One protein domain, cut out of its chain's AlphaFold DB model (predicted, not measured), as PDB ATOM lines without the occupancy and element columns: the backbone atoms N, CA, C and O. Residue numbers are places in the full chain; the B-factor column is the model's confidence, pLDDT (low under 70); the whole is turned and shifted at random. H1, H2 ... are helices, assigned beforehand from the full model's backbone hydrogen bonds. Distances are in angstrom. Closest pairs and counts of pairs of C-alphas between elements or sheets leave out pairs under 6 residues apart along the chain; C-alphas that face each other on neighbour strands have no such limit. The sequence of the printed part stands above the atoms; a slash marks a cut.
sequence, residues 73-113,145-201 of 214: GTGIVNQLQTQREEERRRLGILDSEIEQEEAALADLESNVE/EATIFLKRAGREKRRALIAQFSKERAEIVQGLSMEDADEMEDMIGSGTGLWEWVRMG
ATOM      1  N   GLY A  73      33.232 -20.461 -42.474       56.53
ATOM      2  CA  GLY A  73      32.487 -19.223 -42.253       56.53
ATOM      3  C   GLY A  73      31.814 -19.175 -40.879       56.53
ATOM      4  O   GLY A  73      31.826 -18.138 -40.229       56.53
ATOM      5  N   THR A  74      31.355 -20.306 -40.328       64.38
ATOM      6  CA  THR A  74      30.873 -20.366 -38.930       64.38
ATOM      7  C   THR A  74      31.964 -20.050 -37.902       64.38
ATOM      8  O   THR A  74      31.694 -19.394 -36.900       64.38
ATOM      9  N   GLY A  75      33.205 -20.473 -38.147       71.19
ATOM     10  CA  GLY A  75      34.363 -20.181 -37.304       71.19
ATOM     11  C   GLY A  75      34.745 -18.703 -37.328       71.19
ATOM     12  O   GLY A  75      34.915 -18.107 -36.267       71.19
ATOM     13  N   ILE A  76      34.795 -18.095 -38.516       74.06
ATOM     14  CA  ILE A  76      35.071 -16.659 -38.689       74.06
ATOM     15  C   ILE A  76      33.961 -15.828 -38.039       74.06
ATOM     16  O   ILE A  76      34.223 -14.873 -37.309       74.06
ATOM     17  N   VAL A  77      32.705 -16.236 -38.223       71.38
ATOM     18  CA  VAL A  77      31.546 -15.606 -37.585       71.38
ATOM     19  C   VAL A  77      31.634 -15.662 -36.064       71.38
ATOM     20  O   VAL A  77      31.438 -14.638 -35.406       71.38
ATOM     21  N   ASN A  78      31.966 -16.822 -35.501       77.69
ATOM     22  CA  ASN A  78      32.137 -16.971 -34.060       77.69
ATOM     23  C   ASN A  78      33.301 -16.113 -33.553       77.69
ATOM     24  O   ASN A  78      33.141 -15.395 -32.572       77.69
ATOM     25  N   GLN A  79      34.432 -16.105 -34.263       81.06
ATOM     26  CA  GLN A  79      35.589 -15.274 -33.934       81.06
ATOM     27  C   GLN A  79      35.221 -13.785 -33.891       81.06
ATOM     28  O   GLN A  79      35.579 -13.082 -32.947       81.06
ATOM     29  N   LEU A  80      34.445 -13.308 -34.865       77.25
ATOM     30  CA  LEU A  80      33.971 -11.925 -34.926       77.25
ATOM     31  C   LEU A  80      32.972 -11.590 -33.815       77.25
ATOM     32  O   LEU A  80      32.991 -10.480 -33.279       77.25
ATOM     33  N   GLN A  81      32.081 -12.519 -33.468       79.56
ATOM     34  CA  GLN A  81      31.162 -12.340 -32.343       79.56
ATOM     35  C   GLN A  81      31.925 -12.252 -31.022       79.56
ATOM     36  O   GLN A  81      31.698 -11.310 -30.261       79.56
ATOM     37  N   THR A  82      32.879 -13.158 -30.796       85.50
ATOM     38  CA  THR A  82      33.760 -13.138 -29.625       85.50
ATOM     39  C   THR A  82      34.550 -11.835 -29.554       85.50
ATOM     40  O   THR A  82      34.565 -11.191 -28.507       85.50
ATOM     41  N   GLN A  83      35.130 -11.383 -30.669       84.88
ATOM     42  CA  GLN A  83      35.866 -10.121 -30.704       84.88
ATOM     43  C   GLN A  83      34.955  -8.930 -30.389       84.88
ATOM     44  O   GLN A  83      35.315  -8.078 -29.587       84.88
ATOM     45  N   ARG A  84      33.737  -8.877 -30.946       82.81
ATOM     46  CA  ARG A  84      32.765  -7.811 -30.633       82.81
ATOM     47  C   ARG A  84      32.397  -7.774 -29.153       82.81
ATOM     48  O   ARG A  84      32.202  -6.692 -28.596       82.81
ATOM     49  N   GLU A  85      32.237  -8.936 -28.537       85.25
ATOM     50  CA  GLU A  85      31.934  -9.039 -27.114       85.25
ATOM     51  C   GLU A  85      33.127  -8.600 -26.260       85.25
ATOM     52  O   GLU A  85      32.961  -7.834 -25.307       85.25
ATOM     53  N   GLU A  86      34.340  -8.974 -26.661       88.56
ATOM     54  CA  GLU A  86      35.566  -8.528 -26.015       88.56
ATOM     55  C   GLU A  86      35.791  -7.014 -26.145       88.56
ATOM     56  O   GLU A  86      36.084  -6.357 -25.144       88.56
ATOM     57  N   GLU A  87      35.601  -6.435 -27.334       89.19
ATOM     58  CA  GLU A  87      35.675  -4.989 -27.562       89.19
ATOM     59  C   GLU A  87      34.693  -4.241 -26.651       89.19
ATOM     60  O   GLU A  87      35.058  -3.258 -25.998       89.19
ATOM     61  N   ARG A  88      33.446  -4.733 -26.564       87.75
ATOM     62  CA  ARG A  88      32.410  -4.166 -25.691       87.75
ATOM     63  C   ARG A  88      32.823  -4.242 -24.225       87.75
ATOM     64  O   ARG A  88      32.674  -3.257 -23.506       87.75
ATOM     65  N   ARG A  89      33.350  -5.388 -23.786       90.56
ATOM     66  CA  ARG A  89      33.809  -5.594 -22.409       90.56
ATOM     67  C   ARG A  89      34.960  -4.649 -22.063       90.56
ATOM     68  O   ARG A  89      34.908  -3.990 -21.031       90.56
ATOM     69  N   ARG A  90      35.976  -4.553 -22.924       90.75
ATOM     70  CA  ARG A  90      37.152  -3.695 -22.711       90.75
ATOM     71  C   ARG A  90      36.780  -2.210 -22.686       90.75
ATOM     72  O   ARG A  90      37.259  -1.492 -21.816       90.75
ATOM     73  N   LEU A  91      35.895  -1.758 -23.581       88.62
ATOM     74  CA  LEU A  91      35.376  -0.386 -23.533       88.62
ATOM     75  C   LEU A  91      34.558  -0.121 -22.269       88.62
ATOM     76  O   LEU A  91      34.737   0.925 -21.662       88.62
ATOM     77  N   GLY A  92      33.711  -1.066 -21.848       88.69
ATOM     78  CA  GLY A  92      32.927  -0.934 -20.619       88.69
ATOM     79  C   GLY A  92      33.791  -0.840 -19.358       88.69
ATOM     80  O   GLY A  92      33.476  -0.061 -18.461       88.69
ATOM     81  N   ILE A  93      34.900  -1.585 -19.305       93.00
ATOM     82  CA  ILE A  93      35.880  -1.489 -18.213       93.00
ATOM     83  C   ILE A  93      36.528  -0.105 -18.207       93.00
ATOM     84  O   ILE A  93      36.500   0.560 -17.180       93.00
ATOM     85  N   LEU A  94      37.033   0.360 -19.354       90.62
ATOM     86  CA  LEU A  94      37.661   1.678 -19.455       90.62
ATOM     87  C   LEU A  94      36.687   2.815 -19.105       90.62
ATOM     88  O   LEU A  94      37.065   3.756 -18.412       90.62
ATOM     89  N   ASP A  95      35.440   2.736 -19.574       90.38
ATOM     90  CA  ASP A  95      34.412   3.731 -19.256       90.38
ATOM     91  C   ASP A  95      34.113   3.730 -17.737       90.38
ATOM     92  O   ASP A  95      33.994   4.802 -17.145       90.38
ATOM     93  N   SER A  96      34.098   2.555 -17.088       92.06
ATOM     94  CA  SER A  96      33.931   2.433 -15.627       92.06
ATOM     95  C   SER A  96      35.133   2.974 -14.841       92.06
ATOM     96  O   SER A  96      34.946   3.613 -13.810       92.06
ATOM     97  N   GLU A  97      36.364   2.744 -15.309       92.25
ATOM     98  CA  GLU A  97      37.588   3.291 -14.700       92.25
ATOM     99  C   GLU A  97      37.596   4.824 -14.756       92.25
ATOM    100  O   GLU A  97      37.857   5.480 -13.749       92.25
ATOM    101  N   ILE A  98      37.243   5.400 -15.911       88.69
ATOM    102  CA  ILE A  98      37.129   6.856 -16.074       88.69
ATOM    103  C   ILE A  98      36.051   7.416 -15.138       88.69
ATOM    104  O   ILE A  98      36.272   8.448 -14.508       88.69
ATOM    105  N   GLU A  99      34.899   6.752 -15.018       90.25
ATOM    106  CA  GLU A  99      33.823   7.186 -14.121       90.25
ATOM    107  C   GLU A  99      34.244   7.138 -12.643       90.25
ATOM    108  O   GLU A  99      33.957   8.074 -11.896       90.25
ATOM    109  N   GLN A 100      34.980   6.105 -12.227       90.94
ATOM    110  CA  GLN A 100      35.525   6.000 -10.870       90.94
ATOM    111  C   GLN A 100      36.569   7.087 -10.576       90.94
ATOM    112  O   GLN A 100      36.521   7.703  -9.511       90.94
ATOM    113  N   GLU A 101      37.483   7.359 -11.514       88.19
ATOM    114  CA  GLU A 101      38.467   8.443 -11.389       88.19
ATOM    115  C   GLU A 101      37.777   9.822 -11.324       88.19
ATOM    116  O   GLU A 101      38.168  10.679 -10.526       88.19
ATOM    117  N   GLU A 102      36.713  10.034 -12.112       87.69
ATOM    118  CA  GLU A 102      35.910  11.263 -12.073       87.69
ATOM    119  C   GLU A 102      35.164  11.423 -10.737       87.69
ATOM    120  O   GLU A 102      35.157  12.519 -10.172       87.69
ATOM    121  N   ALA A 103      34.570  10.348 -10.210       87.38
ATOM    122  CA  ALA A 103      33.876  10.363  -8.923       87.38
ATOM    123  C   ALA A 103      34.836  10.650  -7.758       87.38
ATOM    124  O   ALA A 103      34.557  11.513  -6.927       87.38
ATOM    125  N   ALA A 104      36.008  10.007  -7.742       87.62
ATOM    126  CA  ALA A 104      37.021  10.225  -6.711       87.62
ATOM    127  C   ALA A 104      37.536  11.677  -6.693       87.62
ATOM    128  O   ALA A 104      37.734  12.251  -5.619       87.62
ATOM    129  N   LEU A 105      37.720  12.300  -7.865       85.25
ATOM    130  CA  LEU A 105      38.082  13.719  -7.951       85.25
ATOM    131  C   LEU A 105      36.961  14.635  -7.451       85.25
ATOM    132  O   LEU A 105      37.246  15.598  -6.739       85.25
ATOM    133  N   ALA A 106      35.702  14.338  -7.776       84.38
ATOM    134  CA  ALA A 106      34.562  15.119  -7.298       84.38
ATOM    135  C   ALA A 106      34.418  15.056  -5.763       84.38
ATOM    136  O   ALA A 106      34.168  16.078  -5.114       84.38
ATOM    137  N   ASP A 107      34.643  13.883  -5.168       83.69
ATOM    138  CA  ASP A 107      34.665  13.707  -3.714       83.69
ATOM    139  C   ASP A 107      35.814  14.496  -3.074       83.69
ATOM    140  O   ASP A 107      35.635  15.141  -2.036       83.69
ATOM    141  N   LEU A 108      36.993  14.521  -3.699       79.62
ATOM    142  CA  LEU A 108      38.120  15.313  -3.208       79.62
ATOM    143  C   LEU A 108      37.832  16.824  -3.283       79.62
ATOM    144  O   LEU A 108      38.097  17.550  -2.325       79.62
ATOM    145  N   GLU A 109      37.255  17.295  -4.390       79.81
ATOM    146  CA  GLU A 109      36.911  18.707  -4.603       79.81
ATOM    147  C   GLU A 109      35.835  19.194  -3.619       79.81
ATOM    148  O   GLU A 109      35.984  20.263  -3.018       79.81
ATOM    149  N   SER A 110      34.802  18.385  -3.365       74.44
ATOM    150  CA  SER A 110      33.747  18.720  -2.395       74.44
ATOM    151  C   SER A 110      34.257  18.777  -0.944       74.44
ATOM    152  O   SER A 110      33.824  19.624  -0.151       74.44
ATOM    153  N   ASN A 111      35.243  17.941  -0.600       69.50
ATOM    154  CA  ASN A 111      35.912  17.953   0.703       69.50
ATOM    155  C   ASN A 111      36.846  19.166   0.897       69.50
ATOM    156  O   ASN A 111      37.074  19.602   2.030       69.50
ATOM    157  N   VAL A 112      37.386  19.739  -0.183       61.97
ATOM    158  CA  VAL A 112      38.213  20.959  -0.131       61.97
ATOM    159  C   VAL A 112      37.344  22.213   0.008       61.97
ATOM    160  O   VAL A 112      37.658  23.086   0.822       61.97
ATOM    161  N   GLU A 113      36.214  22.297  -0.703       58.16
ATOM    162  CA  GLU A 113      35.283  23.433  -0.583       58.16
ATOM    163  C   GLU A 113      34.632  23.525   0.805       58.16
ATOM    164  O   GLU A 113      34.479  24.622   1.348       58.16
ATOM    165  N   GLU A 145      40.590  22.371 -13.494       87.62
ATOM    166  CA  GLU A 145      41.595  22.015 -14.495       87.62
ATOM    167  C   GLU A 145      41.963  20.524 -14.429       87.62
ATOM    168  O   GLU A 145      42.103  19.886 -15.473       87.62
ATOM    169  N   ALA A 146      41.982  19.944 -13.222       84.00
ATOM    170  CA  ALA A 146      42.171  18.512 -12.998       84.00
ATOM    171  C   ALA A 146      41.058  17.673 -13.653       84.00
ATOM    172  O   ALA A 146      41.347  16.736 -14.398       84.00
ATOM    173  N   THR A 147      39.790  18.065 -13.482       84.19
ATOM    174  CA  THR A 147      38.643  17.397 -14.124       84.19
ATOM    175  C   THR A 147      38.703  17.503 -15.652       84.19
ATOM    176  O   THR A 147      38.392  16.552 -16.373       84.19
ATOM    177  N   ILE A 148      39.109  18.660 -16.190       86.88
ATOM    178  CA  ILE A 148      39.255  18.851 -17.641       86.88
ATOM    179  C   ILE A 148      40.382  17.971 -18.195       86.88
ATOM    180  O   ILE A 148      40.212  17.373 -19.262       86.88
ATOM    181  N   PHE A 149      41.517  17.897 -17.497       91.25
ATOM    182  CA  PHE A 149      42.645  17.052 -17.878       91.25
ATOM    183  C   PHE A 149      42.249  15.574 -17.890       91.25
ATOM    184  O   PHE A 149      42.442  14.913 -18.912       91.25
ATOM    185  N   LEU A 150      41.593  15.094 -16.828       89.38
ATOM    186  CA  LEU A 150      41.111  13.715 -16.739       89.38
ATOM    187  C   LEU A 150      40.187  13.364 -17.912       89.38
ATOM    188  O   LEU A 150      40.399  12.373 -18.606       89.38
ATOM    189  N   LYS A 151      39.228  14.243 -18.231       88.00
ATOM    190  CA  LYS A 151      38.317  14.051 -19.374       88.00
ATOM    191  C   LYS A 151      39.035  13.991 -20.715       88.00
ATOM    192  O   LYS A 151      38.594  13.282 -21.621       88.00
ATOM    193  N   ARG A 152      40.113  14.756 -20.890       91.94
ATOM    194  CA  ARG A 152      40.927  14.710 -22.114       91.94
ATOM    195  C   ARG A 152      41.719  13.409 -22.190       91.94
ATOM    196  O   ARG A 152      41.632  12.744 -23.219       91.94
ATOM    197  N   ALA A 153      42.383  13.024 -21.103       92.06
ATOM    198  CA  ALA A 153      43.136  11.778 -21.010       92.06
ATOM    199  C   ALA A 153      42.232  10.551 -21.229       92.06
ATOM    200  O   ALA A 153      42.565   9.674 -22.022       92.06
ATOM    201  N   GLY A 154      41.038  10.523 -20.629       91.25
ATOM    202  CA  GLY A 154      40.053   9.459 -20.842       91.25
ATOM    203  C   GLY A 154      39.589   9.362 -22.299       91.25
ATOM    204  O   GLY A 154      39.556   8.279 -22.882       91.25
ATOM    205  N   ARG A 155      39.312  10.503 -22.951       90.62
ATOM    206  CA  ARG A 155      38.980  10.530 -24.390       90.62
ATOM    207  C   ARG A 155      40.122  10.016 -25.257       90.62
ATOM    208  O   ARG A 155      39.857   9.369 -26.266       90.62
ATOM    209  N   GLU A 156      41.362  10.329 -24.904       93.62
ATOM    210  CA  GLU A 156      42.545   9.868 -25.625       93.62
ATOM    211  C   GLU A 156      42.738   8.356 -25.475       93.62
ATOM    212  O   GLU A 156      42.812   7.668 -26.493       93.62
ATOM    213  N   LYS A 157      42.669   7.825 -24.244       91.62
ATOM    214  CA  LYS A 157      42.667   6.377 -23.971       91.62
ATOM    215  C   LYS A 157      41.586   5.661 -24.787       91.62
ATOM    216  O   LYS A 157      41.861   4.670 -25.462       91.62
ATOM    217  N   ARG A 158      40.366   6.210 -24.811       89.50
ATOM    218  CA  ARG A 158      39.243   5.646 -25.576       89.50
ATOM    219  C   ARG A 158      39.492   5.657 -27.083       89.50
ATOM    220  O   ARG A 158      39.181   4.681 -27.759       89.50
ATOM    221  N   ARG A 159      40.054   6.741 -27.632       90.69
ATOM    222  CA  ARG A 159      40.423   6.812 -29.059       90.69
ATOM    223  C   ARG A 159      41.513   5.805 -29.408       90.69
ATOM    224  O   ARG A 159      41.387   5.153 -30.439       90.69
ATOM    225  N   ALA A 160      42.536   5.671 -28.567       92.56
ATOM    226  CA  ALA A 160      43.617   4.710 -28.768       92.56
ATOM    227  C   ALA A 160      43.082   3.272 -28.794       92.56
ATOM    228  O   ALA A 160      43.393   2.520 -29.714       92.56
ATOM    229  N   LEU A 161      42.193   2.926 -27.859       91.19
ATOM    230  CA  LEU A 161      41.571   1.604 -27.807       91.19
ATOM    231  C   LEU A 161      40.680   1.328 -29.033       91.19
ATOM    232  O   LEU A 161      40.760   0.261 -29.633       91.19
ATOM    233  N   ILE A 162      39.880   2.307 -29.473       90.31
ATOM    234  CA  ILE A 162      39.078   2.180 -30.703       90.31
ATOM    235  C   ILE A 162      39.974   2.015 -31.940       90.31
ATOM    236  O   ILE A 162      39.641   1.233 -32.832       90.31
ATOM    237  N   ALA A 163      41.096   2.736 -32.007       90.81
ATOM    238  CA  ALA A 163      42.055   2.618 -33.102       90.81
ATOM    239  C   ALA A 163      42.721   1.234 -33.124       90.81
ATOM    240  O   ALA A 163      42.845   0.642 -34.195       90.81
ATOM    241  N   GLN A 164      43.071   0.689 -31.954       92.56
ATOM    242  CA  GLN A 164      43.562  -0.681 -31.827       92.56
ATOM    243  C   GLN A 164      42.535  -1.679 -32.370       92.56
ATOM    244  O   GLN A 164      42.866  -2.474 -33.245       92.56
ATOM    245  N   PHE A 165      41.276  -1.586 -31.943       90.94
ATOM    246  CA  PHE A 165      40.228  -2.471 -32.450       90.94
ATOM    247  C   PHE A 165      39.997  -2.319 -33.952       90.94
ATOM    248  O   PHE A 165      39.788  -3.299 -34.655       90.94
ATOM    249  N   SER A 166      40.081  -1.095 -34.482       90.56
ATOM    250  CA  SER A 166      40.009  -0.883 -35.931       90.56
ATOM    251  C   SER A 166      41.119  -1.617 -36.677       90.56
ATOM    252  O   SER A 166      40.871  -2.100 -37.779       90.56
ATOM    253  N   LYS A 167      42.321  -1.696 -36.099       92.00
ATOM    254  CA  LYS A 167      43.443  -2.432 -36.677       92.00
ATOM    255  C   LYS A 167      43.209  -3.942 -36.610       92.00
ATOM    256  O   LYS A 167      43.319  -4.605 -37.632       92.00
ATOM    257  N   GLU A 168      42.803  -4.459 -35.453       90.25
ATOM    258  CA  GLU A 168      42.510  -5.888 -35.266       90.25
ATOM    259  C   GLU A 168      41.388  -6.363 -36.212       90.25
ATOM    260  O   GLU A 168      41.490  -7.418 -36.834       90.25
ATOM    261  N   ARG A 169      40.335  -5.555 -36.397       89.06
ATOM    262  CA  ARG A 169      39.278  -5.839 -37.384       89.06
ATOM    263  C   ARG A 169      39.798  -5.821 -38.821       89.06
ATOM    264  O   ARG A 169      39.364  -6.639 -39.627       89.06
ATOM    265  N   ALA A 170      40.694  -4.892 -39.155       89.75
ATOM    266  CA  ALA A 170      41.281  -4.811 -40.490       89.75
ATOM    267  C   ALA A 170      42.149  -6.036 -40.803       89.75
ATOM    268  O   ALA A 170      42.077  -6.550 -41.915       89.75
ATOM    269  N   GLU A 171      42.921  -6.520 -39.828       89.88
ATOM    270  CA  GLU A 171      43.744  -7.728 -39.959       89.88
ATOM    271  C   GLU A 171      42.880  -8.967 -40.236       89.88
ATOM    272  O   GLU A 171      43.211  -9.756 -41.119       89.88
ATOM    273  N   ILE A 172      41.727  -9.094 -39.566       85.88
ATOM    274  CA  ILE A 172      40.773 -10.178 -39.847       85.88
ATOM    275  C   ILE A 172      40.241 -10.067 -41.271       85.88
ATOM    276  O   ILE A 172      40.301 -11.041 -42.011       85.88
ATOM    277  N   VAL A 173      39.767  -8.882 -41.672       85.50
ATOM    278  CA  VAL A 173      39.182  -8.670 -43.005       85.50
ATOM    279  C   VAL A 173      40.194  -8.892 -44.129       85.50
ATOM    280  O   VAL A 173      39.833  -9.436 -45.166       85.50
ATOM    281  N   GLN A 174      41.460  -8.522 -43.934       86.50
ATOM    282  CA  GLN A 174      42.522  -8.780 -44.915       86.50
ATOM    283  C   GLN A 174      42.815 -10.271 -45.112       86.50
ATOM    284  O   GLN A 174      43.270 -10.655 -46.185       86.50
ATOM    285  N   GLY A 175      42.572 -11.097 -44.091       83.00
ATOM    286  CA  GLY A 175      42.740 -12.546 -44.164       83.00
ATOM    287  C   GLY A 175      41.546 -13.291 -44.763       83.00
ATOM    288  O   GLY A 175      41.628 -14.507 -44.926       83.00
ATOM    289  N   LEU A 176      40.443 -12.598 -45.065       82.50
ATOM    290  CA  LEU A 176      39.241 -13.224 -45.610       82.50
ATOM    291  C   LEU A 176      39.416 -13.563 -47.087       82.50
ATOM    292  O   LEU A 176      39.942 -12.770 -47.872       82.50
ATOM    293  N   SER A 177      38.906 -14.734 -47.471       81.12
ATOM    294  CA  SER A 177      38.636 -15.017 -48.878       81.12
ATOM    295  C   SER A 177      37.560 -14.063 -49.412       81.12
ATOM    296  O   SER A 177      36.853 -13.400 -48.645       81.12
ATOM    297  N   MET A 178      37.423 -13.975 -50.736       76.69
ATOM    298  CA  MET A 178      36.360 -13.154 -51.320       76.69
ATOM    299  C   MET A 178      34.979 -13.643 -50.880       76.69
ATOM    300  O   MET A 178      34.129 -12.812 -50.577       76.69
ATOM    301  N   GLU A 179      34.791 -14.959 -50.792       76.50
ATOM    302  CA  GLU A 179      33.562 -15.607 -50.347       76.50
ATOM    303  C   GLU A 179      33.237 -15.249 -48.889       76.50
ATOM    304  O   GLU A 179      32.131 -14.790 -48.601       76.50
ATOM    305  N   ASP A 180      34.214 -15.362 -47.982       77.62
ATOM    306  CA  ASP A 180      34.029 -15.000 -46.570       77.62
ATOM    307  C   ASP A 180      33.721 -13.500 -46.409       77.62
ATOM    308  O   ASP A 180      32.950 -13.098 -45.532       77.62
ATOM    309  N   ALA A 181      34.317 -12.653 -47.256       79.44
ATOM    310  CA  ALA A 181      34.117 -11.211 -47.207       79.44
ATOM    311  C   ALA A 181      32.679 -10.823 -47.550       79.44
ATOM    312  O   ALA A 181      32.106  -9.995 -46.835       79.44
ATOM    313  N   ASP A 182      32.066 -11.412 -48.587       76.12
ATOM    314  CA  ASP A 182      30.655 -11.126 -48.822       76.12
ATOM    315  C   ASP A 182      29.663 -11.926 -47.989       76.12
ATOM    316  O   ASP A 182      28.605 -11.387 -47.680       76.12
ATOM    317  N   GLU A 183      30.009 -13.088 -47.447       76.06
ATOM    318  CA  GLU A 183      29.232 -13.645 -46.329       76.06
ATOM    319  C   GLU A 183      29.173 -12.664 -45.141       76.06
ATOM    320  O   GLU A 183      28.118 -12.431 -44.538       76.06
ATOM    321  N   MET A 184      30.297 -12.014 -44.840       76.25
ATOM    322  CA  MET A 184      30.378 -11.026 -43.774       76.25
ATOM    323  C   MET A 184      29.566  -9.758 -44.075       76.25
ATOM    324  O   MET A 184      28.921  -9.221 -43.168       76.25
ATOM    325  N   GLU A 185      29.535  -9.292 -45.326       78.69
ATOM    326  CA  GLU A 185      28.674  -8.174 -45.737       78.69
ATOM    327  C   GLU A 185      27.182  -8.477 -45.542       78.69
ATOM    328  O   GLU A 185      26.453  -7.615 -45.040       78.69
ATOM    329  N   ASP A 186      26.733  -9.702 -45.837       73.81
ATOM    330  CA  ASP A 186      25.338 -10.106 -45.597       73.81
ATOM    331  C   ASP A 186      24.965 -10.046 -44.119       73.81
ATOM    332  O   ASP A 186      23.890  -9.565 -43.754       73.81
ATOM    333  N   MET A 187      25.870 -10.488 -43.248       71.75
ATOM    334  CA  MET A 187      25.628 -10.487 -41.810       71.75
ATOM    335  C   MET A 187      25.676  -9.103 -41.169       71.75
ATOM    336  O   MET A 187      24.921  -8.820 -40.234       71.75
ATOM    337  N   ILE A 188      26.604  -8.247 -41.606       72.31
ATOM    338  CA  ILE A 188      26.676  -6.864 -41.118       72.31
ATOM    339  C   ILE A 188      25.425  -6.091 -41.574       72.31
ATOM    340  O   ILE A 188      24.927  -5.224 -40.842       72.31
ATOM    341  N   GLY A 189      24.869  -6.484 -42.722       65.12
ATOM    342  CA  GLY A 189      23.666  -5.935 -43.316       65.12
ATOM    343  C   GLY A 189      23.971  -4.737 -44.211       65.12
ATOM    344  O   GLY A 189      24.936  -4.000 -44.011       65.12
ATOM    345  N   SER A 190      23.074  -4.494 -45.165       59.81
ATOM    346  CA  SER A 190      23.207  -3.498 -46.240       59.81
ATOM    347  C   SER A 190      23.400  -2.039 -45.794       59.81
ATOM    348  O   SER A 190      23.712  -1.185 -46.618       59.81
ATOM    349  N   GLY A 191      23.222  -1.727 -44.506       60.50
ATOM    350  CA  GLY A 191      23.360  -0.370 -43.965       60.50
ATOM    351  C   GLY A 191      24.779   0.032 -43.544       60.50
ATOM    352  O   GLY A 191      25.009   1.209 -43.286       60.50
ATOM    353  N   THR A 192      25.714  -0.915 -43.449       65.12
ATOM    354  CA  THR A 192      27.111  -0.655 -43.067       65.12
ATOM    355  C   THR A 192      28.005  -1.613 -43.835       65.12
ATOM    356  O   THR A 192      28.021  -2.800 -43.534       65.12
ATOM    357  N   GLY A 193      28.741  -1.112 -44.828       75.19
ATOM    358  CA  GLY A 193      29.683  -1.942 -45.581       75.19
ATOM    359  C   GLY A 193      30.777  -2.526 -44.680       75.19
ATOM    360  O   GLY A 193      31.068  -1.988 -43.605       75.19
ATOM    361  N   LEU A 194      31.424  -3.598 -45.135       79.75
ATOM    362  CA  LEU A 194      32.463  -4.307 -44.381       79.75
ATOM    363  C   LEU A 194      33.562  -3.370 -43.851       79.75
ATOM    364  O   LEU A 194      33.898  -3.372 -42.666       79.75
ATOM    365  N   TRP A 195      34.059  -2.480 -44.709       81.06
ATOM    366  CA  TRP A 195      35.082  -1.492 -44.353       81.06
ATOM    367  C   TRP A 195      34.584  -0.397 -43.408       81.06
ATOM    368  O   TRP A 195      35.357   0.168 -42.629       81.06
ATOM    369  N   GLU A 196      33.286  -0.105 -43.422       82.94
ATOM    370  CA  GLU A 196      32.699   0.814 -42.456       82.94
ATOM    371  C   GLU A 196      32.635   0.181 -41.064       82.94
ATOM    372  O   GLU A 196      32.943   0.857 -40.079       82.94
ATOM    373  N   TRP A 197      32.330  -1.117 -40.983       82.50
ATOM    374  CA  TRP A 197      32.431  -1.877 -39.738       82.50
ATOM    375  C   TRP A 197      33.876  -1.939 -39.225       82.50
ATOM    376  O   TRP A 197      34.103  -1.686 -38.041       82.50
ATOM    377  N   VAL A 198      34.867  -2.169 -40.096       85.88
ATOM    378  CA  VAL A 198      36.292  -2.119 -39.714       85.88
ATOM    379  C   VAL A 198      36.630  -0.774 -39.069       85.88
ATOM    380  O   VAL A 198      37.175  -0.738 -37.967       85.88
ATOM    381  N   ARG A 199      36.233   0.337 -39.695       81.94
ATOM    382  CA  ARG A 199      36.572   1.689 -39.233       81.94
ATOM    383  C   ARG A 199      35.828   2.116 -37.967       81.94
ATOM    384  O   ARG A 199      36.415   2.728 -37.079       81.94
ATOM    385  N   MET A 200      34.525   1.854 -37.901       74.62
ATOM    386  CA  MET A 200      33.633   2.446 -36.894       74.62
ATOM    387  C   MET A 200      33.208   1.456 -35.803       74.62
ATOM    388  O   MET A 200      32.627   1.867 -34.795       74.62
ATOM    389  N   GLY A 201      33.454   0.160 -35.995       73.88
ATOM    390  CA  GLY A 201      32.892  -0.891 -35.156       73.88
ATOM    391  C   GLY A 201      31.361  -0.826 -35.134       73.88
ATOM    392  O   GLY A 201      30.707  -0.480 -36.117       73.88
TER     393      GLY A 201
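This is residues 73 to 113 and 145 to 201 of the 214 residues of the protein "Hypothetical protein" of Corethron hystrix (UniProt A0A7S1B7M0). Two long helices, H1 and H2, run side by side in opposite directions and make a rod, with a small head of two short helices, H3 and H4, at the end where H1 begins and H2 ends. H3 crosses that end, and H4 folds back and packs on the last part of H2. The printed part has 98 residues with four named helices, in the order H1, H2, H3, H4, and no named strand; the class is all helix. The whole is only just loose, close to extended, with a radius of gyration of the C-alphas of 18.4 A, and the C-alphas span 63 by 22 by 20 A.

The longest helix is H1, residues 73 to 113. It touches H2, residues 145 to 174, with residues 87 to 105 alone; the closest C-alphas are those of Ile 98 and Gly 154, 6.2 A apart. These two helices run opposite ways at a shallow tilt of 5 degrees. H4, residues 194 to 200, touches residues 166 to 173 of H2, and the closest C-alphas, those of Arg 169 and Val 198, are 5.3 A apart. H2 and H4 also run opposite ways, at a shallow tilt of 14 degrees. H3, residues 178 to 188, touches H4 at a steep tilt of 55 degrees, with the C-alphas of Glu 185 and Leu 194 closest at 5.6 A. H1 and H3 only just touch, with 3 pairs of C-alphas within 8 A, the closest being those of Gly 73 and Asp 180 at 6.2 A; their tilt is steep, 49 degrees. H2 and H3 are close but not clearly touching, with the C-alphas of Val 173 and Ala 181 closest at 7.1 A. H1 and H4 are apart. The helix packing is part aligned, part crossed: 2 of the 4 touching pairs are at a shallow tilt. In H1, H2, H3 and H4 every O i to N i+4 pair is within hydrogen-bond range.

H1 is 59.7 A long, from C-alpha 73 at (32.487, -19.223, -42.253) to C-alpha 113 at (35.283, 23.433, -0.583). H2, residues 145 to 174, is 43.3 A long. H3, residues 178 to 188, is 15.4 A long. H4, residues 194 to 200, is 10.2 A long and ends with C-alpha 200 at (33.633, 2.446, -36.894).

The two C-alphas farthest apart are those of Glu 113 and Glu 179, 63.3 A. Residues 114 to 144 are not printed, and C-alphas 113 and 145 are 15.3 A apart across this cut. The links from H2 to H3 and from H3 to H4 are tight. The mean pLDDT of the printed part is 82.8; residues 73 to 74, 111 to 113 and 189 to 192 are under 70.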